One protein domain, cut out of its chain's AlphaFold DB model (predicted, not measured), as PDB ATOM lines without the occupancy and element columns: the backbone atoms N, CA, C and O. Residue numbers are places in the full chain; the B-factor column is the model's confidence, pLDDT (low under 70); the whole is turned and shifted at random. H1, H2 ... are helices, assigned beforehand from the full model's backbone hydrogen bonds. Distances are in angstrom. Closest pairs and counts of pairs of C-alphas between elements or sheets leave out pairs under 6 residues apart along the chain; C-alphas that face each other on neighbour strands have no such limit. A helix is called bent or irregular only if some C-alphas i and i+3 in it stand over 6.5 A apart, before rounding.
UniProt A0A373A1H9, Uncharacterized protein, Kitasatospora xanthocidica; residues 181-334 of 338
ATOM      1  N   ASP A 181     106.968  48.846  99.664       75.31
ATOM      2  CA  ASP A 181     106.466  49.188 100.995       75.31
ATOM      3  C   ASP A 181     105.013  49.700 100.993       75.31
ATOM      4  O   ASP A 181     104.476  50.075 102.040       75.31
ATOM      5  N   ALA A 182     104.345  49.744  99.834       76.12
ATOM      6  CA  ALA A 182     102.975  50.232  99.756       76.12
ATOM      7  C   ALA A 182     102.009  49.275 100.479       76.12
ATOM      8  O   ALA A 182     101.733  48.172 100.015       76.12
ATOM      9  N   VAL A 183     101.443  49.732 101.600       86.88
ATOM     10  CA  VAL A 183     100.376  49.024 102.323       86.88
ATOM     11  C   VAL A 183      99.133  48.949 101.434       86.88
ATOM     12  O   VAL A 183      98.411  49.936 101.288       86.88
ATOM     13  N   ILE A 184      98.901  47.786 100.825       88.94
ATOM     14  CA  ILE A 184      97.751  47.523  99.953       88.94
ATOM     15  C   ILE A 184      96.486  47.443 100.811       88.94
ATOM     16  O   ILE A 184      96.427  46.660 101.756       88.94
ATOM     17  N   ASP A 185      95.455  48.225 100.480       88.88
ATOM     18  CA  ASP A 185      94.163  48.132 101.167       88.88
ATOM     19  C   ASP A 185      93.392  46.892 100.660       88.88
ATOM     20  O   ASP A 185      92.946  46.878  99.504       88.88
ATOM     21  N   PRO A 186      93.202  45.845 101.492       90.00
ATOM     22  CA  PRO A 186      92.550  44.608 101.065       90.00
ATOM     23  C   PRO A 186      91.050  44.792 100.805       90.00
ATOM     24  O   PRO A 186      90.428  43.935 100.185       90.00
ATOM     25  N   LYS A 187      90.451  45.903 101.262       91.56
ATOM     26  CA  LYS A 187      89.015  46.179 101.108       91.56
ATOM     27  C   LYS A 187      88.667  46.782  99.749       91.56
ATOM     28  O   LYS A 187      87.492  47.044  99.486       91.56
ATOM     29  N   LEU A 188      89.660  47.057  98.902       90.25
ATOM     30  CA  LEU A 188      89.413  47.658  97.599       90.25
ATOM     31  C   LEU A 188      88.731  46.654  96.660       90.25
ATOM     32  O   LEU A 188      89.250  45.549  96.468       90.25
ATOM     33  N   PRO A 189      87.584  47.030  96.062       90.44
ATOM     34  CA  PRO A 189      86.878  46.161  95.139       90.44
ATOM     35  C   PRO A 189      87.722  45.968  93.881       90.44
ATOM     36  O   PRO A 189      87.979  46.920  93.145       90.44
ATOM     37  N   VAL A 190      88.138  44.729  93.641       94.00
ATOM     38  CA  VAL A 190      88.836  44.307  92.425       94.00
ATOM     39  C   VAL A 190      88.043  43.214  91.734       94.00
ATOM     40  O   VAL A 190      87.276  42.498  92.381       94.00
ATOM     41  N   LEU A 191      88.195  43.107  90.414       92.94
ATOM     42  CA  LEU A 191      87.577  42.017  89.673       92.94
ATOM     43  C   LEU A 191      88.262  40.717  90.122       92.94
ATOM     44  O   LEU A 191      89.489  40.652  90.022       92.94
ATOM     45  N   PRO A 192      87.526  39.718  90.636       92.25
ATOM     46  CA  PRO A 192      88.151  38.499  91.123       92.25
ATOM     47  C   PRO A 192      88.865  37.783  89.973       92.25
ATOM     48  O   PRO A 192      88.271  37.583  88.905       92.25
ATOM     49  N   THR A 193      90.118  37.366  90.182       91.75
ATOM     50  CA  THR A 193      90.926  36.711  89.136       91.75
ATOM     51  C   THR A 193      90.213  35.472  88.598       91.75
ATOM     52  O   THR A 193      90.255  35.205  87.400       91.75
ATOM     53  N   THR A 194      89.478  34.755  89.453       92.12
ATOM     54  CA  THR A 194      88.679  33.575  89.085       92.12
ATOM     55  C   THR A 194      87.568  33.877  88.077       92.12
ATOM     56  O   THR A 194      87.230  33.021  87.258       92.12
ATOM     57  N   ALA A 195      87.003  35.087  88.098       90.88
ATOM     58  CA  ALA A 195      85.999  35.498  87.126       90.88
ATOM     59  C   ALA A 195      86.635  35.884  85.785       90.88
ATOM     60  O   ALA A 195      86.092  35.536  84.739       90.88
ATOM     61  N   LEU A 196      87.808  36.529  85.801       90.44
ATOM     62  CA  LEU A 196      88.564  36.830  84.579       90.44
ATOM     63  C   LEU A 196      89.043  35.551  83.888       90.44
ATOM     64  O   LEU A 196      88.870  35.405  82.682       90.44
ATOM     65  N   THR A 197      89.598  34.598  84.640       89.88
ATOM     66  CA  THR A 197      90.149  33.357  84.070       89.88
ATOM     67  C   THR A 197      89.080  32.423  83.512       89.88
ATOM     68  O   THR A 197      89.357  31.697  82.560       89.88
ATOM     69  N   ARG A 198      87.842  32.475  84.028       93.75
ATOM     70  CA  ARG A 198      86.701  31.737  83.459       93.75
ATOM     71  C   ARG A 198      86.346  32.208  82.041       93.75
ATOM     72  O   ARG A 198      85.849  31.414  81.247       93.75
ATOM     73  N   HIS A 199      86.628  33.467  81.705       94.75
ATOM     74  CA  HIS A 199      86.377  34.050  80.388       94.75
ATOM     75  C   HIS A 199      87.703  34.334  79.673       94.75
ATOM     76  O   HIS A 199      88.219  35.446  79.709       94.75
ATOM     77  N   TRP A 200      88.248  33.330  78.979       92.00
ATOM     78  CA  TRP A 200      89.557  33.420  78.312       92.00
ATOM     79  C   TRP A 200      89.692  34.625  77.361       92.00
ATOM     80  O   TRP A 200      90.753  35.245  77.319       92.00
ATOM     81  N   ALA A 201      88.616  35.003  76.660       91.12
ATOM     82  CA  ALA A 201      88.587  36.192  75.805       91.12
ATOM     83  C   ALA A 201      88.799  37.487  76.612       91.12
ATOM     84  O   ALA A 201      89.602  38.337  76.229       91.12
ATOM     85  N   LEU A 202      88.146  37.604  77.772       94.19
ATOM     86  CA  LEU A 202      88.302  38.738  78.683       94.19
ATOM     87  C   LEU A 202      89.692  38.751  79.332       94.19
ATOM     88  O   LEU A 202      90.276  39.816  79.491       94.19
ATOM     89  N   ALA A 203      90.254  37.584  79.663       94.75
ATOM     90  CA  ALA A 203      91.611  37.482  80.197       94.75
ATOM     91  C   ALA A 203      92.681  37.899  79.172       94.75
ATOM     92  O   ALA A 203      93.623  38.612  79.521       94.75
ATOM     93  N   GLY A 204      92.529  37.492  77.907       93.12
ATOM     94  CA  GLY A 204      93.384  37.955  76.811       93.12
ATOM     95  C   GLY A 204      93.297  39.470  76.652       93.12
ATOM     96  O   GLY A 204      94.314  40.158  76.640       93.12
ATOM     97  N   ARG A 205      92.073  39.999  76.670       93.44
ATOM     98  CA  ARG A 205      91.828  41.430  76.543       93.44
ATOM     99  C   ARG A 205      92.358  42.254  77.717       93.44
ATOM    100  O   ARG A 205      92.926  43.319  77.505       93.44
ATOM    101  N   ALA A 206      92.242  41.744  78.940       94.94
ATOM    102  CA  ALA A 206      92.845  42.346  80.123       94.94
ATOM    103  C   ALA A 206      94.366  42.488  79.951       94.94
ATOM    104  O   ALA A 206      94.916  43.555  80.206       94.94
ATOM    105  N   ARG A 207      95.046  41.457  79.438       94.25
ATOM    106  CA  ARG A 207      96.485  41.533  79.146       94.25
ATOM    107  C   ARG A 207      96.799  42.515  78.024       94.25
ATOM    108  O   ARG A 207      97.745  43.277  78.161       94.25
ATOM    109  N   GLU A 208      96.011  42.540  76.951       92.31
ATOM    110  CA  GLU A 208      96.186  43.505  75.853       92.31
ATOM    111  C   GLU A 208      96.041  44.954  76.327       92.31
ATOM    112  O   GLU A 208      96.856  45.800  75.971       92.31
ATOM    113  N   ILE A 209      95.023  45.242  77.146       92.31
ATOM    114  CA  ILE A 209      94.779  46.577  77.703       92.31
ATOM    115  C   ILE A 209      95.895  46.961  78.688       92.31
ATOM    116  O   ILE A 209      96.280  48.123  78.755       92.31
ATOM    117  N   GLY A 210      96.428  45.997  79.444       90.88
ATOM    118  CA  GLY A 210      97.493  46.207  80.429       90.88
ATOM    119  C   GLY A 210      98.917  46.244  79.868       90.88
ATOM    120  O   GLY A 210      99.799  46.856  80.474       90.88
ATOM    121  N   ALA A 211      99.153  45.641  78.698       91.12
ATOM    122  CA  ALA A 211     100.477  45.501  78.093       91.12
ATOM    123  C   ALA A 211     101.201  46.838  77.828       91.12
ATOM    124  O   ALA A 211     102.370  46.931  78.206       91.12
ATOM    125  N   PRO A 212     100.556  47.896  77.284       89.19
ATOM    126  CA  PRO A 212     101.198  49.202  77.089       89.19
ATOM    127  C   PRO A 212     101.707  49.833  78.389       89.19
ATOM    128  O   PRO A 212     102.585  50.690  78.376       89.19
ATOM    129  N   TYR A 213     101.135  49.406  79.511       87.12
ATOM    130  CA  TYR A 213     101.346  49.974  80.828       87.12
ATOM    131  C   TYR A 213     102.221  49.106  81.736       87.12
ATOM    132  O   TYR A 213     102.493  49.505  82.870       87.12
ATOM    133  N   GLY A 214     102.618  47.914  81.274       89.75
ATOM    134  CA  GLY A 214     103.331  46.927  82.085       89.75
ATOM    135  C   GLY A 214     102.524  46.415  83.284       89.75
ATOM    136  O   GLY A 214     103.110  45.988  84.277       89.75
ATOM    137  N   LEU A 215     101.189  46.484  83.232       90.44
ATOM    138  CA  LEU A 215     100.305  46.108  84.333       90.44
ATOM    139  C   LEU A 215      99.503  44.858  83.958       90.44
ATOM    140  O   LEU A 215      98.706  44.891  83.027       90.44
ATOM    141  N   ASP A 216      99.669  43.761  84.702       93.00
ATOM    142  CA  ASP A 216      98.789  42.598  84.547       93.00
ATOM    143  C   ASP A 216      97.511  42.790  85.367       93.00
ATOM    144  O   ASP A 216      97.514  42.651  86.592       93.00
ATOM    145  N   PHE A 217      96.406  43.094  84.689       93.31
ATOM    146  CA  PHE A 217      95.098  43.230  85.329       93.31
ATOM    147  C   PHE A 217      94.533  41.908  85.873       93.31
ATOM    148  O   PHE A 217      93.544  41.937  86.606       93.31
ATOM    149  N   LEU A 218      95.139  40.757  85.553       94.44
ATOM    150  CA  LEU A 218      94.792  39.471  86.172       94.44
ATOM    151  C   LEU A 218      95.390  39.319  87.574       94.44
ATOM    152  O   LEU A 218      94.900  38.497  88.354       94.44
ATOM    153  N   ASN A 219      96.429  40.090  87.899       93.25
ATOM    154  CA  ASN A 219      97.032  40.092  89.222       93.25
ATOM    155  C   ASN A 219      96.242  41.029  90.150       93.25
ATOM    156  O   ASN A 219      96.382  42.253  90.094       93.25
ATOM    157  N   GLU A 220      95.421  40.445  91.028       93.25
ATOM    158  CA  GLU A 220      94.624  41.182  92.016       93.25
ATOM    159  C   GLU A 220      95.465  42.139  92.869       93.25
ATOM    160  O   GLU A 220      95.023  43.254  93.149       93.25
ATOM    161  N   GLU A 221      96.681  41.747  93.255       92.06
ATOM    162  CA  GLU A 221      97.565  42.589  94.066       92.06
ATOM    163  C   GLU A 221      98.041  43.814  93.287       92.06
ATOM    164  O   GLU A 221      98.031  44.922  93.825       92.06
ATOM    165  N   ALA A 222      98.367  43.647  92.003       90.69
ATOM    166  CA  ALA A 222      98.773  44.751  91.137       90.69
ATOM    167  C   ALA A 222      97.635  45.769  90.958       90.69
ATOM    168  O   ALA A 222      97.845  46.981  91.062       90.69
ATOM    169  N   VAL A 223      96.402  45.286  90.761       93.25
ATOM    170  CA  VAL A 223      95.215  46.147  90.653       93.25
ATOM    171  C   VAL A 223      94.899  46.826  91.988       93.25
ATOM    172  O   VAL A 223      94.627  48.028  92.015       93.25
ATOM    173  N   ARG A 224      94.977  46.117  93.123       93.06
ATOM    174  CA  ARG A 224      94.787  46.746  94.442       93.06
ATOM    175  C   ARG A 224      95.883  47.767  94.743       93.06
ATOM    176  O   ARG A 224      95.574  48.823  95.296       93.06
ATOM    177  N   GLY A 225      97.128  47.510  94.346       91.50
ATOM    178  CA  GLY A 225      98.237  48.463  94.428       91.50
ATOM    179  C   GLY A 225      97.967  49.735  93.619       91.50
ATOM    180  O   GLY A 225      98.134  50.846  94.137       91.50
ATOM    181  N   LEU A 226      97.435  49.588  92.397       91.12
ATOM    182  CA  LEU A 226      96.951  50.693  91.555       91.12
ATOM    183  C   LEU A 226      95.879  51.513  92.258       91.12
ATOM    184  O   LEU A 226      96.039  52.723  92.431       91.12
ATOM    185  N   LEU A 227      94.813  50.864  92.713       92.19
ATOM    186  CA  LEU A 227      93.693  51.538  93.358       92.19
ATOM    187  C   LEU A 227      94.101  52.212  94.678       92.19
ATOM    188  O   LEU A 227      93.670  53.332  94.954       92.19
ATOM    189  N   THR A 228      94.970  51.580  95.470       91.50
ATOM    190  CA  THR A 228      95.495  52.145  96.724       91.50
ATOM    191  C   THR A 228      96.295  53.410  96.449       91.50
ATOM    192  O   THR A 228      96.078  54.449  97.079       91.50
ATOM    193  N   THR A 229      97.188  53.348  95.466       88.31
ATOM    194  CA  THR A 229      98.032  54.482  95.099       88.31
ATOM    195  C   THR A 229      97.184  55.616  94.511       88.31
ATOM    196  O   THR A 229      97.351  56.766  94.913       88.31
ATOM    197  N   LEU A 230      96.175  55.313  93.681       88.12
ATOM    198  CA  LEU A 230      95.217  56.306  93.176       88.12
ATOM    199  C   LEU A 230      94.445  56.986  94.312       88.12
ATOM    200  O   LEU A 230      94.314  58.213  94.325       88.12
ATOM    201  N   ARG A 231      93.965  56.211  95.292       90.00
ATOM    202  CA  ARG A 231      93.267  56.741  96.470       90.00
ATOM    203  C   ARG A 231      94.170  57.671  97.279       90.00
ATOM    204  O   ARG A 231      93.730  58.753  97.666       90.00
ATOM    205  N   ARG A 232      95.430  57.280  97.499       86.44
ATOM    206  CA  ARG A 232      96.431  58.091  98.209       86.44
ATOM    207  C   ARG A 232      96.715  59.395  97.464       86.44
ATOM    208  O   ARG A 232      96.682  60.458  98.074       86.44
ATOM    209  N   CYS A 233      96.919  59.338  96.150       84.12
ATOM    210  CA  CYS A 233      97.156  60.522  95.323       84.12
ATOM    211  C   CYS A 233      95.958  61.474  95.322       84.12
ATOM    212  O   CYS A 233      96.129  62.681  95.478       84.12
ATOM    213  N   ARG A 234      94.732  60.946  95.244       85.00
ATOM    214  CA  ARG A 234      93.519  61.764  95.348       85.00
ATOM    215  C   ARG A 234      93.378  62.421  96.720       85.00
ATOM    216  O   ARG A 234      92.982  63.583  96.790       85.00
ATOM    217  N   HIS A 235      93.710  61.709  97.796       85.50
ATOM    218  CA  HIS A 235      93.734  62.284  99.139       85.50
ATOM    219  C   HIS A 235      94.756  63.424  99.244       85.50
ATOM    220  O   HIS A 235      94.409  64.500  99.722       85.50
ATOM    221  N   TRP A 236      95.967  63.236  98.714       81.88
ATOM    222  CA  TRP A 236      96.987  64.287  98.671       81.88
ATOM    223  C   TRP A 236      96.574  65.495  97.835       81.88
ATOM    224  O   TRP A 236      96.823  66.623  98.242       81.88
ATOM    225  N   HIS A 237      95.900  65.284  96.706       78.38
ATOM    226  CA  HIS A 237      95.376  66.379  95.892       78.38
ATOM    227  C   HIS A 237      94.291  67.182  96.634       78.38
ATOM    228  O   HIS A 237      94.281  68.413  96.588       78.38
ATOM    229  N   LEU A 238      93.393  66.504  97.359       82.38
ATOM    230  CA  LEU A 238      92.406  67.166  98.219       82.38
ATOM    231  C   LEU A 238      93.085  67.936  99.357       82.38
ATOM    232  O   LEU A 238      92.759  69.101  99.564       82.38
ATOM    233  N   ALA A 239      94.056  67.320 100.035       80.38
ATOM    234  CA  ALA A 239      94.834  67.967 101.087       80.38
ATOM    235  C   ALA A 239      95.556  69.215 100.558       80.38
ATOM    236  O   ALA A 239      95.460  70.275 101.167       80.38
ATOM    237  N   TRP A 240      96.194  69.124  99.387       79.31
ATOM    238  CA  TRP A 240      96.830  70.259  98.719       79.31
ATOM    239  C   TRP A 240      95.839  71.404  98.475       79.31
ATOM    240  O   TRP A 240      96.103  72.531  98.889       79.31
ATOM    241  N   ARG A 241      94.660  71.121  97.897       80.12
ATOM    242  CA  ARG A 241      93.615  72.143  97.694       80.12
ATOM    243  C   ARG A 241      93.169  72.779  99.010       80.12
ATOM    244  O   ARG A 241      93.037  73.998  99.068       80.12
ATOM    245  N   SER A 242      92.959  71.985 100.059       79.81
ATOM    246  CA  SER A 242      92.583  72.497 101.382       79.81
ATOM    247  C   SER A 242      93.666  73.399 101.979       79.81
ATOM    248  O   SER A 242      93.341  74.473 102.478       79.81
ATOM    249  N   VAL A 243      94.944  73.018 101.872       78.75
ATOM    250  CA  VAL A 243      96.084  73.829 102.331       78.75
ATOM    251  C   VAL A 243      96.180  75.139 101.546       78.75
ATOM    252  O   VAL A 243      96.357  76.194 102.149       78.75
ATOM    253  N   SER A 244      96.003  75.113 100.219       73.12
ATOM    254  CA  SER A 244      96.017  76.330  99.394       73.12
ATOM    255  C   SER A 244      94.867  77.283  99.736       73.12
ATOM    256  O   SER A 244      95.082  78.489  99.839       73.12
ATOM    257  N   ILE A 245      93.657  76.756  99.956       80.62
ATOM    258  CA  ILE A 245      92.495  77.557 100.371       80.62
ATOM    259  C   ILE A 245      92.732  78.168 101.755       80.62
ATOM    260  O   ILE A 245      92.491  79.358 101.947       80.62
ATOM    261  N   LEU A 246      93.246  77.384 102.706       79.12
ATOM    262  CA  LEU A 246      93.550  77.870 104.049       79.12
ATOM    263  C   LEU A 246      94.621  78.969 104.026       79.12
ATOM    264  O   LEU A 246      94.465  79.990 104.696       79.12
ATOM    265  N   ALA A 247      95.675  78.794 103.226       75.00
ATOM    266  CA  ALA A 247      96.722  79.796 103.036       75.00
ATOM    267  C   ALA A 247      96.158  81.104 102.461       75.00
ATOM    268  O   ALA A 247      96.489  82.185 102.946       75.00
ATOM    269  N   LEU A 248      95.254  81.011 101.480       76.44
ATOM    270  CA  LEU A 248      94.577  82.174 100.908       76.44
ATOM    271  C   LEU A 248      93.717  82.904 101.955       76.44
ATOM    272  O   LEU A 248      93.829  84.120 102.092       76.44
ATOM    273  N   ILE A 249      92.902  82.178 102.729       82.50
ATOM    274  CA  ILE A 249      92.065  82.760 103.797       82.50
ATOM    275  C   ILE A 249      92.936  83.432 104.869       82.50
ATOM    276  O   ILE A 249      92.637  84.542 105.317       82.50
ATOM    277  N   THR A 250      94.040  82.790 105.252       76.50
ATOM    278  CA  THR A 250      94.994  83.333 106.232       76.50
ATOM    279  C   THR A 250      95.635  84.621 105.712       76.50
ATOM    280  O   THR A 250      95.733  85.603 106.440       76.50
ATOM    281  N   ALA A 251      96.011  84.670 104.434       73.31
ATOM    282  CA  ALA A 251      96.571  85.880 103.841       73.31
ATOM    283  C   ALA A 251      95.569  87.040 103.802       73.31
ATOM    284  O   ALA A 251      95.923  88.158 104.170       73.31
ATOM    285  N   VAL A 252      94.318  86.776 103.410       81.06
ATOM    286  CA  VAL A 252      93.260  87.799 103.370       81.06
ATOM    287  C   VAL A 252      92.982  88.350 104.770       81.06
ATOM    288  O   VAL A 252      92.924  89.563 104.950       81.06
ATOM    289  N   THR A 253      92.878  87.481 105.776       78.62
ATOM    290  CA  THR A 253      92.618  87.901 107.164       78.62
ATOM    291  C   THR A 253      93.767  88.724 107.753       78.62
ATOM    292  O   THR A 253      93.518  89.776 108.341       78.62
ATOM    293  N   VAL A 254      95.024  88.318 107.544       72.75
ATOM    294  CA  VAL A 254      96.203  89.089 107.988       72.75
ATOM    295  C   VAL A 254      96.279  90.446 107.290       72.75
ATOM    296  O   VAL A 254      96.577  91.450 107.939       72.75
ATOM    297  N   PHE A 255      95.988  90.491 105.988       73.44
ATOM    298  CA  PHE A 255      95.977  91.733 105.218       73.44
ATOM    299  C   PHE A 255      94.920  92.717 105.741       73.44
ATOM    300  O   PHE A 255      95.230  93.886 105.958       73.44
ATOM    301  N   SER A 256      93.700  92.246 106.024       75.81
ATOM    302  CA  SER A 256      92.630  93.090 106.570       75.81
ATOM    303  C   SER A 256      92.953  93.653 107.959       75.81
ATOM    304  O   SER A 256      92.640  94.809 108.224       75.81
ATOM    305  N   ILE A 257      93.607  92.879 108.832       75.00
ATOM    306  CA  ILE A 257      93.981  93.327 110.189       75.00
ATOM    307  C   ILE A 257      95.149  94.327 110.150       75.00
ATOM    308  O   ILE A 257      95.221  95.234 110.975       75.00
ATOM    309  N   GLY A 258      96.068  94.185 109.191       68.12
ATOM    310  CA  GLY A 258      97.262  95.029 109.086       68.12
ATOM    311  C   GLY A 258      97.000  96.499 108.741       68.12
ATOM    312  O   GLY A 258      97.907  97.311 108.907       68.12
ATOM    313  N   HIS A 259      95.795  96.843 108.280       73.25
ATOM    314  CA  HIS A 259      95.432  98.207 107.889       73.25
ATOM    315  C   HIS A 259      94.991  99.110 109.051       73.25
ATOM    316  O   HIS A 259      94.898 100.319 108.848       73.25
ATOM    317  N   ASP A 260      94.744  98.565 110.247       77.19
ATOM    318  CA  ASP A 260      94.312  99.356 111.402       77.19
ATOM    319  C   ASP A 260      95.510  99.762 112.292       77.19
ATOM    320  O   ASP A 260      96.117  98.908 112.952       77.19
ATOM    321  N   PRO A 261      95.877 101.060 112.347       73.00
ATOM    322  CA  PRO A 261      97.005 101.531 113.147       73.00
ATOM    323  C   PRO A 261      96.757 101.457 114.663       73.00
ATOM    324  O   PRO A 261      97.709 101.569 115.432       73.00
ATOM    325  N   SER A 262      95.520 101.240 115.124       80.25
ATOM    326  CA  SER A 262      95.187 101.187 116.558       80.25
ATOM    327  C   SER A 262      95.620  99.886 117.260       80.25
ATOM    328  O   SER A 262      95.496  99.753 118.480       80.25
ATOM    329  N   HIS A 263      96.156  98.910 116.517       76.06
ATOM    330  CA  HIS A 263      96.406  97.551 117.006       76.06
ATOM    331  C   HIS A 263      97.828  97.031 116.750       76.06
ATOM    332  O   HIS A 263      98.010  95.842 116.507       76.06
ATOM    333  N   ILE A 264      98.855  97.882 116.842       77.75
ATOM    334  CA  ILE A 264     100.248  97.528 116.492       77.75
ATOM    335  C   ILE A 264     100.766  96.281 117.241       77.75
ATOM    336  O   ILE A 264     101.297  95.369 116.607       77.75
ATOM    337  N   GLU A 265     100.562  96.178 118.560       81.00
ATOM    338  CA  GLU A 265     101.041  95.022 119.343       81.00
ATOM    339  C   GLU A 265     100.292  93.721 119.012       81.00
ATOM    340  O   GLU A 265     100.913  92.677 118.791       81.00
ATOM    341  N   ARG A 266      98.955  93.775 118.899       77.25
ATOM    342  CA  ARG A 266      98.150  92.615 118.469       77.25
ATOM    343  C   ARG A 266      98.510  92.205 117.046       77.25
ATOM    344  O   ARG A 266      98.639  91.015 116.772       77.25
ATOM    345  N   ALA A 267      98.726  93.166 116.153       73.94
ATOM    346  CA  ALA A 267      99.129  92.908 114.779       73.94
ATOM    347  C   ALA A 267     100.471  92.163 114.717       73.94
ATOM    348  O   ALA A 267     100.629  91.279 113.878       73.94
ATOM    349  N   GLN A 268     101.416  92.453 115.615       78.62
ATOM    350  CA  GLN A 268     102.694  91.744 115.665       78.62
ATOM    351  C   GLN A 268     102.544  90.288 116.141       78.62
ATOM    352  O   GLN A 268     103.147  89.394 115.543       78.62
ATOM    353  N   GLN A 269     101.688  90.026 117.137       80.50
ATOM    354  CA  GLN A 269     101.364  88.660 117.582       80.50
ATOM    355  C   GLN A 269     100.610  87.858 116.507       80.50
ATOM    356  O   GLN A 269     100.920  86.693 116.260       80.50
ATOM    357  N   PHE A 270      99.655  88.480 115.809       75.94
ATOM    358  CA  PHE A 270      98.956  87.836 114.695       75.94
ATOM    359  C   PHE A 270      99.890  87.543 113.519       75.94
ATOM    360  O   PHE A 270      99.787  86.477 112.914       75.94
ATOM    361  N   ARG A 271     100.832  88.443 113.208       76.19
ATOM    362  CA  ARG A 271     101.835  88.210 112.158       76.19
ATOM    363  C   ARG A 271     102.723  87.015 112.478       76.19
ATOM    364  O   ARG A 271     102.912  86.182 111.598       76.19
ATOM    365  N   SER A 272     103.246  86.893 113.699       77.06
ATOM    366  CA  SER A 272     104.104  85.753 114.057       77.06
ATOM    367  C   SER A 272     103.334  84.427 114.031       77.06
ATOM    368  O   SER A 272     103.842  83.442 113.490       77.06
ATOM    369  N   ALA A 273     102.084  84.412 114.506       79.81
ATOM    370  CA  ALA A 273     101.207  83.246 114.406       79.81
ATOM    371  C   ALA A 273     100.914  82.864 112.944       79.81
ATOM    372  O   ALA A 273     101.006  81.692 112.578       79.81
ATOM    373  N   ALA A 274     100.628  83.849 112.087       76.19
ATOM    374  CA  ALA A 274     100.400  83.631 110.663       76.19
ATOM    375  C   ALA A 274     101.656  83.124 109.939       76.19
ATOM    376  O   ALA A 274     101.555  82.216 109.118       76.19
ATOM    377  N   ILE A 275     102.839  83.653 110.271       77.25
ATOM    378  CA  ILE A 275     104.126  83.156 109.761       77.25
ATOM    379  C   ILE A 275     104.313  81.688 110.139       77.25
ATOM    380  O   ILE A 275     104.626  80.875 109.269       77.25
ATOM    381  N   GLY A 276     104.076  81.334 111.405       78.94
ATOM    382  CA  GLY A 276     104.167  79.953 111.877       78.94
ATOM    383  C   GLY A 276     103.216  79.016 111.125       78.94
ATOM    384  O   GLY A 276     103.643  77.982 110.613       78.94
ATOM    385  N   LEU A 277     101.946  79.407 110.981       77.12
ATOM    386  CA  LEU A 277     100.939  78.645 110.232       77.12
ATOM    387  C   LEU A 277     101.311  78.476 108.757       77.12
ATOM    388  O   LEU A 277     101.194  77.377 108.215       77.12
ATOM    389  N   MET A 278     101.796  79.538 108.114       73.81
ATOM    390  CA  MET A 278     102.235  79.492 106.722       73.81
ATOM    391  C   MET A 278     103.471  78.612 106.540       73.81
ATOM    392  O   MET A 278     103.530  77.854 105.576       73.81
ATOM    393  N   ALA A 279     104.434  78.651 107.464       76.88
ATOM    394  CA  ALA A 279     105.601  77.775 107.420       76.88
ATOM    395  C   ALA A 279     105.190  76.296 107.515       76.88
ATOM    396  O   ALA A 279     105.614  75.485 106.693       76.88
ATOM    397  N   VAL A 280     104.288  75.959 108.445       78.81
ATOM    398  CA  VAL A 280     103.727  74.603 108.567       78.81
ATOM    399  C   VAL A 280     102.977  74.204 107.295       78.81
ATOM    400  O   VAL A 280     103.182  73.102 106.782       78.81
ATOM    401  N   ALA A 281     102.158  75.106 106.747       75.56
ATOM    402  CA  ALA A 281     101.432  74.877 105.504       75.56
ATOM    403  C   ALA A 281     102.391  74.572 104.346       75.56
ATOM    404  O   ALA A 281     102.197  73.568 103.670       75.56
ATOM    405  N   VAL A 282     103.451  75.368 104.159       76.69
ATOM    406  CA  VAL A 282     104.482  75.173 103.121       76.69
ATOM    407  C   VAL A 282     105.217  73.845 103.300       76.69
ATOM    408  O   VAL A 282     105.361  73.092 102.335       76.69
ATOM    409  N   CYS A 283     105.644  73.526 104.524       79.88
ATOM    410  CA  CYS A 283     106.322  72.267 104.829       79.88
ATOM    411  C   CYS A 283     105.439  71.046 104.538       79.88
ATOM    412  O   CYS A 283     105.945  70.042 104.044       79.88
ATOM    413  N   ALA A 284     104.126  71.134 104.777       76.69
ATOM    414  CA  ALA A 284     103.170  70.088 104.410       76.69
ATOM    415  C   ALA A 284     102.868  70.060 102.897       76.69
ATOM    416  O   ALA A 284     102.639  68.996 102.318       76.69
ATOM    417  N   ALA A 285     102.897  71.222 102.242       75.88
ATOM    418  CA  ALA A 285     102.600  71.392 100.826       75.88
ATOM    419  C   ALA A 285     103.665  70.749  99.921       75.88
ATOM    420  O   ALA A 285     103.328  70.045  98.971       75.88
ATOM    421  N   LEU A 286     104.951  70.972 100.197       77.19
ATOM    422  CA  LEU A 286     106.053  70.501  99.348       77.19
ATOM    423  C   LEU A 286     106.047  68.982  99.069       77.19
ATOM    424  O   LEU A 286     106.133  68.607  97.894       77.19
ATOM    425  N   PRO A 287     105.926  68.087 100.071       77.25
ATOM    426  CA  PRO A 287     105.846  66.652  99.813       77.25
ATOM    427  C   PRO A 287     104.564  66.282  99.060       77.25
ATOM    428  O   PRO A 287     104.632  65.479  98.131       77.25
ATOM    429  N   ALA A 288     103.427  66.915  99.375       74.94
ATOM    430  CA  ALA A 288     102.170  66.695  98.661       74.94
ATOM    431  C   ALA A 288     102.288  67.068  97.173       74.94
ATOM    432  O   ALA A 288     101.876  66.297  96.305       74.94
ATOM    433  N   LEU A 289     102.919  68.203  96.867       77.12
ATOM    434  CA  LEU A 289     103.162  68.662  95.503       77.12
ATOM    435  C   LEU A 289     104.137  67.747  94.758       77.12
ATOM    436  O   LEU A 289     103.911  67.424  93.594       77.12
ATOM    437  N   LYS A 290     105.215  67.304  95.419       81.56
ATOM    438  CA  LYS A 290     106.166  66.357  94.824       81.56
ATOM    439  C   LYS A 290     105.460  65.053  94.464       81.56
ATOM    440  O   LYS A 290     105.585  64.612  93.325       81.56
ATOM    441  N   SER A 291     104.679  64.491  95.390       77.12
ATOM    442  CA  SER A 291     103.879  63.283  95.160       77.12
ATOM    443  C   SER A 291     102.840  63.470  94.054       77.12
ATOM    444  O   SER A 291     102.667  62.579  93.222       77.12
ATOM    445  N   TYR A 292     102.183  64.630  94.000       74.81
ATOM    446  CA  TYR A 292     101.232  64.966  92.942       74.81
ATOM    447  C   TYR A 292     101.908  65.036  91.566       74.81
ATOM    448  O   TYR A 292     101.435  64.425  90.610       74.81
ATOM    449  N   ARG A 293     103.073  65.686  91.468       80.38
ATOM    450  CA  ARG A 293     103.841  65.777  90.218       80.38
ATOM    451  C   ARG A 293     104.374  64.437  89.748       80.38
ATOM    452  O   ARG A 293     104.287  64.136  88.559       80.38
ATOM    453  N   THR A 294     104.931  63.631  90.653       80.06
ATOM    454  CA  THR A 294     105.385  62.277  90.305       80.06
ATOM    455  C   THR A 294     104.223  61.436  89.805       80.06
ATOM    456  O   THR A 294     104.358  60.743  88.805       80.06
ATOM    457  N   TRP A 295     103.056  61.571  90.437       75.50
ATOM    458  CA  TRP A 295     101.849  60.878  90.020       75.50
ATOM    459  C   TRP A 295     101.375  61.319  88.631       75.50
ATOM    460  O   TRP A 295     101.170  60.476  87.761       75.50
ATOM    461  N   HIS A 296     101.298  62.625  88.370       73.19
ATOM    462  CA  HIS A 296     100.877  63.132  87.064       73.19
ATOM    463  C   HIS A 296     101.856  62.731  85.947       73.19
ATOM    464  O   HIS A 296     101.446  62.513  84.809       73.19
ATOM    465  N   ARG A 297     103.154  62.608  86.256       79.31
ATOM    466  CA  ARG A 297     104.169  62.131  85.302       79.31
ATOM    467  C   ARG A 297     104.163  60.618  85.108       79.31
ATOM    468  O   ARG A 297     104.579  60.160  84.055       79.31
ATOM    469  N   SER A 298     103.695  59.851  86.090       77.50
ATOM    470  CA  SER A 298     103.721  58.381  86.045       77.50
ATOM    471  C   SER A 298     102.700  57.748  85.089       77.50
ATOM    472  O   SER A 298     102.662  56.530  84.974       77.50
ATOM    473  N   GLY A 299     101.855  58.543  84.419       82.06
ATOM    474  CA  GLY A 299     100.816  58.018  83.522       82.06
ATOM    475  C   GLY A 299      99.695  57.279  84.256       82.06
ATOM    476  O   GLY A 299      98.848  56.655  83.635       82.06
ATOM    477  N   MET A 300      99.637  57.380  85.584       83.81
ATOM    478  CA  MET A 300      98.750  56.574  86.423       83.81
ATOM    479  C   MET A 300      97.253  56.800  86.172       83.81
ATOM    480  O   MET A 300      96.416  55.950  86.485       83.81
ATOM    481  N   HIS A 301      96.901  57.946  85.591       80.88
ATOM    482  CA  HIS A 301      95.561  58.189  85.070       80.88
ATOM    483  C   HIS A 301      95.208  57.288  83.893       80.88
ATOM    484  O   HIS A 301      94.070  56.826  83.810       80.88
ATOM    485  N   ASP A 302      96.167  56.993  83.029       85.06
ATOM    486  CA  ASP A 302      95.964  56.114  81.890       85.06
ATOM    487  C   ASP A 302      95.809  54.666  82.361       85.06
ATOM    488  O   ASP A 302      94.873  53.999  81.928       85.06
ATOM    489  N   HIS A 303      96.584  54.226  83.364       88.81
ATOM    490  CA  HIS A 303      96.366  52.934  84.035       88.81
ATOM    491  C   HIS A 303      94.965  52.823  84.653       88.81
ATOM    492  O   HIS A 303      94.300  51.794  84.526       88.81
ATOM    493  N   ALA A 304      94.501  53.881  85.327       89.12
ATOM    494  CA  ALA A 304      93.168  53.922  85.926       89.12
ATOM    495  C   ALA A 304      92.059  53.853  84.866       89.12
ATOM    496  O   ALA A 304      91.078  53.135  85.045       89.12
ATOM    497  N   ASN A 305      92.220  54.583  83.759       87.12
ATOM    498  CA  ASN A 305      91.276  54.572  82.642       87.12
ATOM    499  C   ASN A 305      91.236  53.199  81.964       87.12
ATOM    500  O   ASN A 305      90.152  52.678  81.730       87.12
ATOM    501  N   ALA A 306      92.397  52.585  81.738       90.94
ATOM    502  CA  ALA A 306      92.516  51.236  81.198       90.94
ATOM    503  C   ALA A 306      91.805  50.200  82.089       90.94
ATOM    504  O   ALA A 306      91.075  49.341  81.594       90.94
ATOM    505  N   TYR A 307      91.927  50.333  83.414       93.06
ATOM    506  CA  TYR A 307      91.172  49.502  84.351       93.06
ATOM    507  C   TYR A 307      89.656  49.729  84.253       93.06
ATOM    508  O   TYR A 307      88.890  48.769  84.237       93.06
ATOM    509  N   LEU A 308      89.201  50.984  84.164       90.69
ATOM    510  CA  LEU A 308      87.778  51.301  83.995       90.69
ATOM    511  C   LEU A 308      87.215  50.742  82.682       90.69
ATOM    512  O   LEU A 308      86.094  50.232  82.675       90.69
ATOM    513  N   ASP A 309      87.986  50.798  81.597       89.06
ATOM    514  CA  ASP A 309      87.610  50.209  80.312       89.06
ATOM    515  C   ASP A 309      87.482  48.680  80.429       89.06
ATOM    516  O   ASP A 309      86.490  48.112  79.966       89.06
ATOM    517  N   LEU A 310      88.393  48.025  81.160       94.00
ATOM    518  CA  LEU A 310      88.283  46.600  81.483       94.00
ATOM    519  C   LEU A 310      87.027  46.283  82.312       94.00
ATOM    520  O   LEU A 310      86.371  45.275  82.057       94.00
ATOM    521  N   LEU A 311      86.653  47.126  83.283       93.12
ATOM    522  CA  LEU A 311      85.415  46.940  84.054       93.12
ATOM    523  C   LEU A 311      84.165  47.060  83.167       93.12
ATOM    524  O   LEU A 311      83.212  46.296  83.330       93.12
ATOM    525  N   ILE A 312      84.155  48.003  82.221       89.06
ATOM    526  CA  ILE A 312      83.056  48.161  81.256       89.06
ATOM    527  C   ILE A 312      82.952  46.919  80.365       89.06
ATOM    528  O   ILE A 312      81.851  46.415  80.132       89.06
ATOM    529  N   GLU A 313      84.086  46.404  79.898       91.12
ATOM    530  CA  GLU A 313      84.138  45.222  79.047       91.12
ATOM    531  C   GLU A 313      83.730  43.953  79.806       91.12
ATOM    532  O   GLU A 313      82.866  43.213  79.340       91.12
ATOM    533  N   ALA A 314      84.228  43.753  81.028       93.31
ATOM    534  CA  ALA A 314      83.815  42.656  81.900       93.31
ATOM    535  C   ALA A 314      82.292  42.625  82.106       93.31
ATOM    536  O   ALA A 314      81.666  41.567  82.004       93.31
ATOM    537  N   ARG A 315      81.676  43.798  82.304       90.69
ATOM    538  CA  ARG A 315      80.218  43.925  82.411       90.69
ATOM    539  C   ARG A 315      79.504  43.490  81.130       90.69
ATOM    540  O   ARG A 315      78.447  42.871  81.217       90.69
ATOM    541  N   ALA A 316      80.061  43.788  79.956       89.44
ATOM    542  CA  ALA A 316      79.495  43.369  78.672       89.44
ATOM    543  C   ALA A 316      79.535  41.840  78.475       89.44
ATOM    544  O   ALA A 316      78.631  41.291  77.851       89.44
ATOM    545  N   TYR A 317      80.521  41.153  79.060       90.62
ATOM    546  CA  TYR A 317      80.603  39.685  79.094       90.62
ATOM    547  C   TYR A 317      79.729  39.035  80.184       90.62
ATOM    548  O   TYR A 317      79.780  37.820  80.366       90.62
ATOM    549  N   GLY A 318      78.928  39.818  80.919       92.62
ATOM    550  CA  GLY A 318      78.075  39.315  82.000       92.62
ATOM    551  C   GLY A 318      78.838  38.952  83.277       92.62
ATOM    552  O   GLY A 318      78.272  38.320  84.169       92.62
ATOM    553  N   VAL A 319      80.108  39.350  83.393       93.75
ATOM    554  CA  VAL A 319      80.887  39.148  84.617       93.75
ATOM    555  C   VAL A 319      80.366  40.102  85.698       93.75
ATOM    556  O   VAL A 319      80.195  41.292  85.420       93.75
ATOM    557  N   PRO A 320      80.109  39.632  86.935       91.06
ATOM    558  CA  PRO A 320      79.708  40.508  88.029       91.06
ATOM    559  C   PRO A 320      80.851  41.472  88.368       91.06
ATOM    560  O   PRO A 320      81.873  41.090  88.935       91.06
ATOM    561  N   VAL A 321      80.670  42.739  87.999       91.94
ATOM    562  CA  VAL A 321      81.621  43.817  88.272       91.94
ATOM    563  C   VAL A 321      81.294  44.434  89.633       91.94
ATOM    564  O   VAL A 321      80.144  44.829  89.847       91.94
ATOM    565  N   PRO A 322      82.258  44.545  90.564       89.50
ATOM    566  CA  PRO A 322      82.010  45.214  91.828       89.50
ATOM    567  C   PRO A 322      81.753  46.704  91.586       89.50
ATOM    568  O   PRO A 322      82.310  47.307  90.668       89.50
ATOM    569  N   VAL A 323      80.902  47.313  92.413       84.44
ATOM    570  CA  VAL A 323      80.579  48.737  92.275       84.44
ATOM    571  C   VAL A 323      81.867  49.550  92.447       84.44
ATOM    572  O   VAL A 323      82.476  49.486  93.521       84.44
ATOM    573  N   PRO A 324      82.307  50.308  91.423       84.44
ATOM    574  CA  PRO A 324      83.516  51.099  91.541       84.44
ATOM    575  C   PRO A 324      83.309  52.148  92.640       84.44
ATOM    576  O   PRO A 324      82.231  52.752  92.734       84.44
ATOM    577  N   PRO A 325      84.312  52.383  93.498       84.69
ATOM    578  CA  PRO A 325      84.174  53.362  94.556       84.69
ATOM    579  C   PRO A 325      83.954  54.750  93.948       84.69
ATOM    580  O   PRO A 325      84.528  55.085  92.916       84.69
ATOM    581  N   ALA A 326      83.157  55.591  94.614       82.50
ATOM    582  CA  ALA A 326      82.764  56.910  94.097       82.50
ATOM    583  C   ALA A 326      83.952  57.831  93.755       82.50
ATOM    584  O   ALA A 326      83.812  58.791  93.003       82.50
ATOM    585  N   TRP A 327      85.132  57.555  94.310       83.19
ATOM    586  CA  TRP A 327      86.352  58.296  94.021       83.19
ATOM    587  C   TRP A 327      87.111  57.798  92.775       83.19
ATOM    588  O   TRP A 327      87.968  58.527  92.276       83.19
ATOM    589  N   LEU A 328      86.828  56.594  92.272       81.00
ATOM    590  CA  LEU A 328      87.400  56.055  91.029       81.00
ATOM    591  C   LEU A 328      86.594  56.498  89.796       81.00
ATOM    592  O   LEU A 328      87.054  56.368  88.667       81.00
ATOM    593  N   ASP A 329      85.408  57.067  90.012       66.81
ATOM    594  CA  ASP A 329      84.503  57.555  88.974       66.81
ATOM    595  C   ASP A 329      85.028  58.882  88.377       66.81
ATOM    596  O   ASP A 329      84.532  59.971  88.657       66.81
ATOM    597  N   VAL A 330      86.115  58.812  87.596       54.69
ATOM    598  CA  VAL A 330      86.703  59.970  86.886       54.69
ATOM    599  C   VAL A 330      85.762  60.462  85.777       54.69
ATOM    600  O   VAL A 330      85.803  61.618  85.360       54.69
ATOM    601  N   ARG A 331      84.866  59.593  85.311       50.62
ATOM    602  CA  ARG A 331      83.824  59.880  84.331       50.62
ATOM    603  C   ARG A 331      82.641  59.012  84.739       50.62
ATOM    604  O   ARG A 331      82.799  57.810  84.594       50.62
ATOM    605  N   ASN A 332      81.517  59.604  85.170       52.03
ATOM    606  CA  ASN A 332      80.202  59.026  85.564       52.03
ATOM    607  C   ASN A 332      79.586  57.938  84.623       52.03
ATOM    608  O   ASN A 332      78.371  57.748  84.584       52.03
ATOM    609  N   ARG A 333      80.376  57.234  83.808       50.00
ATOM    610  CA  ARG A 333      79.994  56.294  82.751       50.00
ATOM    611  C   ARG A 333      79.409  54.994  83.302       50.00
ATOM    612  O   ARG A 333      78.597  54.386  82.621       50.00
ATOM    613  N   ILE A 334      79.784  54.568  84.511       51.16
ATOM    614  CA  ILE A 334      79.363  53.259  85.052       51.16
ATOM    615  C   ILE A 334      78.021  53.356  85.807       51.16
ATOM    616  O   ILE A 334      77.309  52.357  85.949       51.16
TER     617      ILE A 334
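AT A GLANCE: This is residues 181 to 334 of the 338 residues of an uncharacterized protein of Kitasatospora xanthocidica (UniProt A0A373A1H9). What does the model look like? A long helical hairpin of H3 and H4 sticks out from a small head, where H2 and H5 pack side by side, opposite ways, with short H1 at a corner of H2 and the first turns of H3 reaching in. What is it made of? The printed part has 154 residues with five named helices, H1 to H5 in order along the chain, and no named strand; its class is all helix. How large is it? It is only just extended, close to loose, with a radius of gyration of the C-alphas of 22.7 A; it spans 78 by 29 by 25 A, and the hairpin makes the length.

IN THESE COORDINATES: Where is the longest helix? H3, residues 220 to 258, measures 56.5 A from C-alpha 220 at (94.624, 41.182, 92.016) to C-alpha 258 at (97.262, 95.029, 109.086). Where are the others? H4, residues 261 to 297, measures 48.8 A, and H5, residues 300 to 316, measures 24.6 A and ends with C-alpha 316 at (79.495, 43.369, 78.672). H1 is residues 193 to 198, 8.6 A, and H2 is residues 200 to 213, 20.5 A. Is any helix uneven? H4 is irregular, with C-alphas 262 and 265 8.9 A apart, and has a kink of 49 degrees near residue 268; H2 is only just irregular, with C-alphas 209 and 212 7.0 A apart.

HOW THE PARTS SIT: What does H3 touch? H3 and H4 form a hairpin and touch at a shallow tilt of 21 degrees, opposite ways; their closest C-alphas, of Trp 236 and Ala 288, are 5.7 A apart. With residues 226 to 230 alone H3 touches H5 at a steep tilt of 52 degrees, the closest C-alphas being Leu 226 and Ala 304 at 7.5 A. What lies beyond H5? H2 touches H5 at a shallow tilt of 12 degrees, opposite ways, with the C-alphas of Ile 209 and Ala 306 closest at 6.2 A. H1 and H2 only just touch, only at the corner, with 3 pairs of C-alphas within 8 A, Leu 196 and Ala 203 closest at 5.4 A. Which stay apart? H4 is apart from H1 and H2, and H2 from H3; H4 and H5 meet only through their link. Do the backbones hold the helix pattern? In H1, H3 and H5 every O i to N i+4 pair is within hydrogen-bond range, against 8 of 10 in H2 and 29 of 33 in H4.

THE WHOLE: What are the extremes? The C-alphas farthest apart, of Trp 200 and Ser 262, are 78.0 A apart, and residues 260 to 265, of which 261 to 265 belong to H4, stand free. Is there a cut or a long link? The printed part has no cut; the links are tight but for the short one from H2 to H3. Where is confidence low? Residue 258 and residues 329 to 334 are under 70.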